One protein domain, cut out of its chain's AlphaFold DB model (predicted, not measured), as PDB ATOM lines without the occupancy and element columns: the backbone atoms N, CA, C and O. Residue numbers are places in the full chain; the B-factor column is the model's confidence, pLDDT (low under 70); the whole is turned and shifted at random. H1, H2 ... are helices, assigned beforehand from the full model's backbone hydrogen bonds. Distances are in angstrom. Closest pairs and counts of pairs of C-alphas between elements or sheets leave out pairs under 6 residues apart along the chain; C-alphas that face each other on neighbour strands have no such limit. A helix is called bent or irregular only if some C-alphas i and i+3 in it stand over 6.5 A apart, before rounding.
ATOM      1  N   ASP A   2     188.268 207.317 146.487       73.50
ATOM      2  CA  ASP A   2     188.741 205.999 146.942       73.50
ATOM      3  C   ASP A   2     189.456 206.184 148.292       73.50
ATOM      4  O   ASP A   2     190.478 206.874 148.343       73.50
ATOM      5  N   ASP A   3     188.913 205.622 149.377       84.69
ATOM      6  CA  ASP A   3     189.464 205.759 150.738       84.69
ATOM      7  C   ASP A   3     190.926 205.294 150.823       84.69
ATOM      8  O   ASP A   3     191.701 205.798 151.639       84.69
ATOM      9  N   ARG A   4     191.352 204.408 149.912       90.12
ATOM     10  CA  ARG A   4     192.740 203.940 149.838       90.12
ATOM     11  C   ARG A   4     193.721 205.015 149.379       90.12
ATOM     12  O   ARG A   4     194.893 204.940 149.730       90.12
ATOM     13  N   ILE A   5     193.271 206.020 148.619       91.94
ATOM     14  CA  ILE A   5     194.119 207.167 148.246       91.94
ATOM     15  C   ILE A   5     194.447 207.976 149.497       91.94
ATOM     16  O   ILE A   5     195.601 208.338 149.718       91.94
ATOM     17  N   TYR A   6     193.437 208.237 150.329       90.56
ATOM     18  CA  TYR A   6     193.629 208.960 151.581       90.56
ATOM     19  C   TYR A   6     194.569 208.191 152.513       90.56
ATOM     20  O   TYR A   6     195.539 208.759 153.012       90.56
ATOM     21  N   GLN A   7     194.342 206.884 152.671       93.50
ATOM     22  CA  GLN A   7     195.217 206.019 153.463       93.50
ATOM     23  C   GLN A   7     196.652 206.009 152.927       93.50
ATOM     24  O   GLN A   7     197.583 206.126 153.714       93.50
ATOM     25  N   PHE A   8     196.856 205.947 151.606       94.94
ATOM     26  CA  PHE A   8     198.193 206.017 151.012       94.94
ATOM     27  C   PHE A   8     198.905 207.322 151.360       94.94
ATOM     28  O   PHE A   8     200.053 207.293 151.801       94.94
ATOM     29  N   LYS A  49     200.160 222.390 147.132       74.56
ATOM     30  CA  LYS A  49     199.169 221.661 146.315       74.56
ATOM     31  C   LYS A  49     199.810 220.580 145.442       74.56
ATOM     32  O   LYS A  49     199.225 219.513 145.275       74.56
ATOM     33  N   ASP A  50     201.022 220.815 144.948       78.88
ATOM     34  CA  ASP A  50     201.705 219.853 144.082       78.88
ATOM     35  C   ASP A  50     202.094 218.568 144.828       78.88
ATOM     36  O   ASP A  50     202.145 217.512 144.208       78.88
ATOM     37  N   PHE A  51     202.247 218.595 146.159       82.81
ATOM     38  CA  PHE A  51     202.459 217.382 146.956       82.81
ATOM     39  C   PHE A  51     201.269 216.426 146.827       82.81
ATOM     40  O   PHE A  51     201.447 215.218 146.649       82.81
ATOM     41  N   MET A  52     200.052 216.976 146.879       84.75
ATOM     42  CA  MET A  52     198.817 216.204 146.731       84.75
ATOM     43  C   MET A  52     198.710 215.623 145.320       84.75
ATOM     44  O   MET A  52     198.406 214.441 145.169       84.75
ATOM     45  N   PHE A  53     199.005 216.423 144.289       89.38
ATOM     46  CA  PHE A  53     198.971 215.961 142.899       89.38
ATOM     47  C   PHE A  53     200.020 214.880 142.623       89.38
ATOM     48  O   PHE A  53     199.681 213.839 142.064       89.38
ATOM     49  N   ASN A  54     201.258 215.079 143.078       90.81
ATOM     50  CA  ASN A  54     202.332 214.099 142.929       90.81
ATOM     51  C   ASN A  54     201.979 212.783 143.622       90.81
ATOM     52  O   ASN A  54     202.094 211.724 143.012       90.81
ATOM     53  N   SER A  55     201.469 212.848 144.854       92.00
ATOM     54  CA  SER A  55     201.075 211.651 145.605       92.00
ATOM     55  C   SER A  55     199.903 210.913 144.946       92.00
ATOM     56  O   SER A  55     199.848 209.686 144.969       92.00
ATOM     57  N   LEU A  56     198.988 211.639 144.301       93.25
ATOM     58  CA  LEU A  56     197.888 211.036 143.554       93.25
ATOM     59  C   LEU A  56     198.370 210.349 142.268       93.25
ATOM     60  O   LEU A  56     197.919 209.247 141.960       93.25
ATOM     61  N   ILE A  57     199.312 210.959 141.539       94.44
ATOM     62  CA  ILE A  57     199.939 210.340 140.360       94.44
ATOM     63  C   ILE A  57     200.697 209.074 140.768       94.44
ATOM     64  O   ILE A  57     200.502 208.024 140.158       94.44
ATOM     65  N   GLU A  58     201.512 209.148 141.821       95.62
ATOM     66  CA  GLU A  58     202.250 208.004 142.364       95.62
ATOM     67  C   GLU A  58     201.312 206.853 142.736       95.62
ATOM     68  O   GLU A  58     201.544 205.722 142.313       95.62
ATOM     69  N   TYR A  59     200.214 207.136 143.448       96.38
ATOM     70  CA  TYR A  59     199.199 206.135 143.776       96.38
ATOM     71  C   TYR A  59     198.592 205.501 142.517       96.38
ATOM     72  O   TYR A  59     198.480 204.279 142.421       96.38
ATOM     73  N   CYS A  60     198.217 206.313 141.526       95.56
ATOM     74  CA  CYS A  60     197.658 205.816 140.269       95.56
ATOM     75  C   CYS A  60     198.641 204.909 139.518       95.56
ATOM     76  O   CYS A  60     198.220 203.901 138.947       95.56
ATOM     77  N   LEU A  61     199.936 205.234 139.540       96.50
ATOM     78  CA  LEU A  61     200.986 204.402 138.952       96.50
ATOM     79  C   LEU A  61     201.162 203.101 139.740       96.50
ATOM     80  O   LEU A  61     201.173 202.033 139.144       96.50
ATOM     81  N   LEU A  62     201.211 203.158 141.071       96.31
ATOM     82  CA  LEU A  62     201.301 201.974 141.936       96.31
ATOM     83  C   LEU A  62     200.096 201.036 141.800       96.31
ATOM     84  O   LEU A  62     200.245 199.823 141.907       96.31
ATOM     85  N   LYS A  63     198.905 201.583 141.549       95.19
ATOM     86  CA  LYS A  63     197.674 200.804 141.392       95.19
ATOM     87  C   LYS A  63     197.555 200.146 140.021       95.19
ATOM     88  O   LYS A  63     197.123 199.000 139.942       95.19
ATOM     89  N   ASN A  64     197.892 200.868 138.951       94.81
ATOM     90  CA  ASN A  64     197.573 200.442 137.584       94.81
ATOM     91  C   ASN A  64     198.801 199.993 136.784       94.81
ATOM     92  O   ASN A  64     198.718 199.040 136.015       94.81
ATOM     93  N   THR A  65     199.936 200.676 136.946       94.38
ATOM     94  CA  THR A  65     201.145 200.484 136.129       94.38
ATOM     95  C   THR A  65     202.423 200.619 136.975       94.38
ATOM     96  O   THR A  65     203.204 201.559 136.777       94.38
ATOM     97  N   PRO A  66     202.687 199.700 137.931       92.25
ATOM     98  CA  PRO A  66     203.807 199.838 138.872       92.25
ATOM     99  C   PRO A  66     205.186 199.870 138.202       92.25
ATOM    100  O   PRO A  66     206.141 200.388 138.780       92.25
ATOM    101  N   SER A  67     205.298 199.315 136.990       93.25
ATOM    102  CA  SER A  67     206.506 199.356 136.156       93.25
ATOM    103  C   SER A  67     206.905 200.775 135.747       93.25
ATOM    104  O   SER A  67     208.087 201.048 135.543       93.25
ATOM    105  N   ASP A  68     205.934 201.682 135.648       95.44
ATOM    106  CA  ASP A  68     206.139 203.023 135.101       95.44
ATOM    107  C   ASP A  68     206.529 204.037 136.180       95.44
ATOM    108  O   ASP A  68     207.031 205.118 135.858       95.44
ATOM    109  N   LEU A  69     206.377 203.674 137.459       96.12
ATOM    110  CA  LEU A  69     206.704 204.527 138.599       96.12
ATOM    111  C   LEU A  69     208.156 205.013 138.539       96.12
ATOM    112  O   LEU A  69     208.406 206.216 138.569       96.12
ATOM    113  N   GLY A  70     209.118 204.108 138.352       94.88
ATOM    114  CA  GLY A  70     210.530 204.485 138.252       94.88
ATOM    115  C   GLY A  70     210.836 205.406 137.063       94.88
ATOM    116  O   GLY A  70     211.769 206.210 137.109       94.88
ATOM    117  N   THR A  71     210.070 205.317 135.973       96.12
ATOM    118  CA  THR A  71     210.207 206.219 134.815       96.12
ATOM    119  C   THR A  71     209.636 207.599 135.121       96.12
ATOM    120  O   THR A  71     210.272 208.603 134.796       96.12
ATOM    121  N   TYR A  72     208.477 207.659 135.776       96.06
ATOM    122  CA  TYR A  72     207.872 208.905 136.243       96.06
ATOM    123  C   TYR A  72     208.810 209.665 137.189       96.06
ATOM    124  O   TYR A  72     209.139 210.818 136.914       96.06
ATOM    125  N   LEU A  73     209.339 208.992 138.216       95.75
ATOM    126  CA  LEU A  73     210.229 209.599 139.214       95.75
ATOM    127  C   LEU A  73     211.514 210.171 138.598       95.75
ATOM    128  O   LEU A  73     211.997 211.229 138.994       95.75
ATOM    129  N   ARG A  74     212.064 209.501 137.578       94.00
ATOM    130  CA  ARG A  74     213.222 210.017 136.832       94.00
ATOM    131  C   ARG A  74     212.872 211.251 136.002       94.00
ATOM    132  O   ARG A  74     213.666 212.186 135.945       94.00
ATOM    133  N   LYS A  75     211.690 211.283 135.378       94.69
ATOM    134  CA  LYS A  75     211.227 212.439 134.588       94.69
ATOM    135  C   LYS A  75     210.965 213.671 135.451       94.69
ATOM    136  O   LYS A  75     211.254 214.778 135.005       94.69
ATOM    137  N   THR A  76     210.476 213.486 136.676       91.06
ATOM    138  CA  THR A  76     210.274 214.576 137.643       91.06
ATOM    139  C   THR A  76     211.557 214.993 138.364       91.06
ATOM    140  O   THR A  76     211.512 215.894 139.195       91.06
ATOM    141  N   ARG A  77     212.707 214.392 138.014       91.00
ATOM    142  CA  ARG A  77     214.024 214.656 138.616       91.00
ATOM    143  C   ARG A  77     214.052 214.403 140.127       91.00
ATOM    144  O   ARG A  77     214.729 215.119 140.856       91.00
ATOM    145  N   MET A  78     213.333 213.378 140.587       88.88
ATOM    146  CA  MET A  78     213.312 213.012 142.000       88.88
ATOM    147  C   MET A  78     214.712 212.566 142.467       88.88
ATOM    148  O   MET A  78     215.273 211.635 141.867       88.88
ATOM    149  N   PRO A  79     215.283 213.179 143.520       86.69
ATOM    150  CA  PRO A  79     216.514 212.704 144.140       86.69
ATOM    151  C   PRO A  79     216.367 211.257 144.608       86.69
ATOM    152  O   PRO A  79     215.279 210.819 144.976       86.69
ATOM    153  N   HIS A  80     217.458 210.492 144.542       89.69
ATOM    154  CA  HIS A  80     217.483 209.084 144.953       89.69
ATOM    155  C   HIS A  80     216.293 208.256 144.421       89.69
ATOM    156  O   HIS A  80     215.800 207.364 145.106       89.69
ATOM    157  N   ALA A  81     215.848 208.507 143.178       92.19
ATOM    158  CA  ALA A  81     214.608 207.953 142.616       92.19
ATOM    159  C   ALA A  81     214.430 206.435 142.808       92.19
ATOM    160  O   ALA A  81     213.315 205.974 143.011       92.19
ATOM    161  N   LYS A  82     215.518 205.651 142.775       92.38
ATOM    162  CA  LYS A  82     215.476 204.201 143.045       92.38
ATOM    163  C   LYS A  82     215.124 203.865 144.501       92.38
ATOM    164  O   LYS A  82     214.368 202.924 144.726       92.38
ATOM    165  N   LYS A  83     215.685 204.601 145.474       93.50
ATOM    166  CA  LYS A  83     215.372 204.472 146.911       93.50
ATOM    167  C   LYS A  83     213.901 204.826 147.122       93.50
ATOM    168  O   LYS A  83     213.136 203.993 147.595       93.50
ATOM    169  N   TYR A  84     213.503 205.991 146.615       94.38
ATOM    170  CA  TYR A  84     212.137 206.492 146.720       94.38
ATOM    171  C   TYR A  84     211.104 205.551 146.071       94.38
ATOM    172  O   TYR A  84     210.071 205.254 146.661       94.38
ATOM    173  N   GLU A  85     211.393 204.978 144.895       96.31
ATOM    174  CA  GLU A  85     210.520 203.977 144.259       96.31
ATOM    175  C   GLU A  85     210.289 202.748 145.155       96.31
ATOM    176  O   GLU A  85     209.172 202.230 145.227       96.31
ATOM    177  N   LYS A  86     211.342 202.271 145.829       95.75
ATOM    178  CA  LYS A  86     211.264 201.121 146.736       95.75
ATOM    179  C   LYS A  86     210.401 201.443 147.957       95.75
ATOM    180  O   LYS A  86     209.540 200.640 148.304       95.75
ATOM    181  N   GLU A  87     210.598 202.613 148.553       95.44
ATOM    182  CA  GLU A  87     209.821 203.091 149.702       95.44
ATOM    183  C   GLU A  87     208.340 203.241 149.357       95.44
ATOM    184  O   GLU A  87     207.483 202.742 150.078       95.44
ATOM    185  N   LEU A  88     208.021 203.842 148.207       96.44
ATOM    186  CA  LEU A  88     206.639 203.978 147.750       96.44
ATOM    187  C   LEU A  88     205.952 202.621 147.551       96.44
ATOM    188  O   LEU A  88     204.790 202.457 147.927       96.44
ATOM    189  N   LYS A  89     206.662 201.633 146.991       96.00
ATOM    190  CA  LYS A  89     206.146 200.260 146.860       96.00
ATOM    191  C   LYS A  89     205.951 199.596 148.219       96.00
ATOM    192  O   LYS A  89     204.960 198.896 148.404       96.00
ATOM    193  N   GLU A  90     206.854 199.828 149.169       95.94
ATOM    194  CA  GLU A  90     206.725 199.322 150.535       95.94
ATOM    195  C   GLU A  90     205.502 199.919 151.240       95.94
ATOM    196  O   GLU A  90     204.678 199.169 151.764       95.94
ATOM    197  N   ILE A  91     205.347 201.246 151.196       95.56
ATOM    198  CA  ILE A  91     204.184 201.957 151.743       95.56
ATOM    199  C   ILE A  91     202.900 201.402 151.124       95.56
ATOM    200  O   ILE A  91     201.958 201.078 151.842       95.56
ATOM    201  N   TYR A  92     202.876 201.241 149.799       95.88
ATOM    202  CA  TYR A  92     201.699 200.745 149.095       95.88
ATOM    203  C   TYR A  92     201.366 199.287 149.420       95.88
ATOM    204  O   TYR A  92     200.200 198.931 149.513       95.88
ATOM    205  N   SER A  93     202.377 198.443 149.633       94.62
ATOM    206  CA  SER A  93     202.180 197.030 149.990       94.62
ATOM    207  C   SER A  93     201.544 196.822 151.370       94.62
ATOM    208  O   SER A  93     201.066 195.729 151.661       94.62
ATOM    209  N   LYS A  94     201.551 197.863 152.214       92.81
ATOM    210  CA  LYS A  94     200.987 197.873 153.570       92.81
ATOM    211  C   LYS A  94     199.574 198.479 153.629       92.81
ATOM    212  O   LYS A  94     199.053 198.641 154.732       92.81
ATOM    213  N   LEU A  95     198.991 198.848 152.480       87.06
ATOM    214  CA  LEU A  95     197.621 199.371 152.360       87.06
ATOM    215  C   LEU A  95     196.561 198.281 152.230       87.06
ATOM    216  O   LEU A  95     196.845 197.235 151.608       87.06
TER     217      LEU A  95
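AT A GLANCE: This is residues 2 to 8 and 49 to 95 of the 95 residues of an uncharacterized protein of Porphyromonas macacae (UniProt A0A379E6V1). Three helices fold back in turn, H2 to H3 and H3 to H4, their centres making a triangle in which H4 crosses steeply near the last part of H2. The short H1 lies crosswise beside H2, on the side away from H3. The printed part has 54 residues, with four named helices in the order H1, H2, H3, H4 and no named strand: class all helix. It is compact, with a radius of gyration of the C-alphas of 10.6 A and a rounded outline spanning 29 by 25 by 17 A.

IN THESE COORDINATES: H1 is residues 3 to 8, 8.7 A long, from C-alpha 3 at (189.464, 205.759, 150.738). H2, residues 49 to 64, measures 23.0 A. H3, residues 66 to 75, measures 15.2 A and is only just irregular: C-alphas 67 and 70 are 6.8 A apart. H4, residues 81 to 93, measures 18.1 A and ends with C-alpha 93 at (202.180, 197.030, 149.990).

HOW THE PARTS SIT: The hub is H2, touching the three other helices; the packing is mostly crossed, with most touching pairs not at a shallow tilt. H1 only just touches H2, with 3 pairs of C-alphas within 8 A, about perpendicular at 76 degrees; the closest C-alphas, of Ile 5 and Tyr 59, are 6.8 A apart. H2 touches H1 with residues 56 to 59 alone. H2 and H3 form a helical hairpin, opposite ways at a shallow tilt of 34 degrees, only just short of steep; the closest C-alphas, of Leu 61 and Leu 69, are 5.7 A apart. H3 and H4 touch as a second helical hairpin, opposite ways at 35.2 degrees, only just steep, with C-alphas of Leu 73 and Ala 81 closest at 5.8 A. H4 only just touches H2, with 3 pairs of C-alphas within 8 A, the closest being those of Leu 62 and Lys 89 at 7.1 A. H1 and H3 are apart. Every O i to N i+4 pair is within hydrogen-bond range in H1, H2 and H4; in H3, 4 of 6 are.

THE WHOLE: The farthest C-alphas, of Asp 2 and His 80, are 29.0 A apart. Residues 9 to 48 are not printed, and C-alphas 8 and 49 stand 16.4 A apart across this cut. The links H2 to H3 and H3 to H4 are tight. Mean pLDDT of the printed part is 92.1, and no printed residue is under 70.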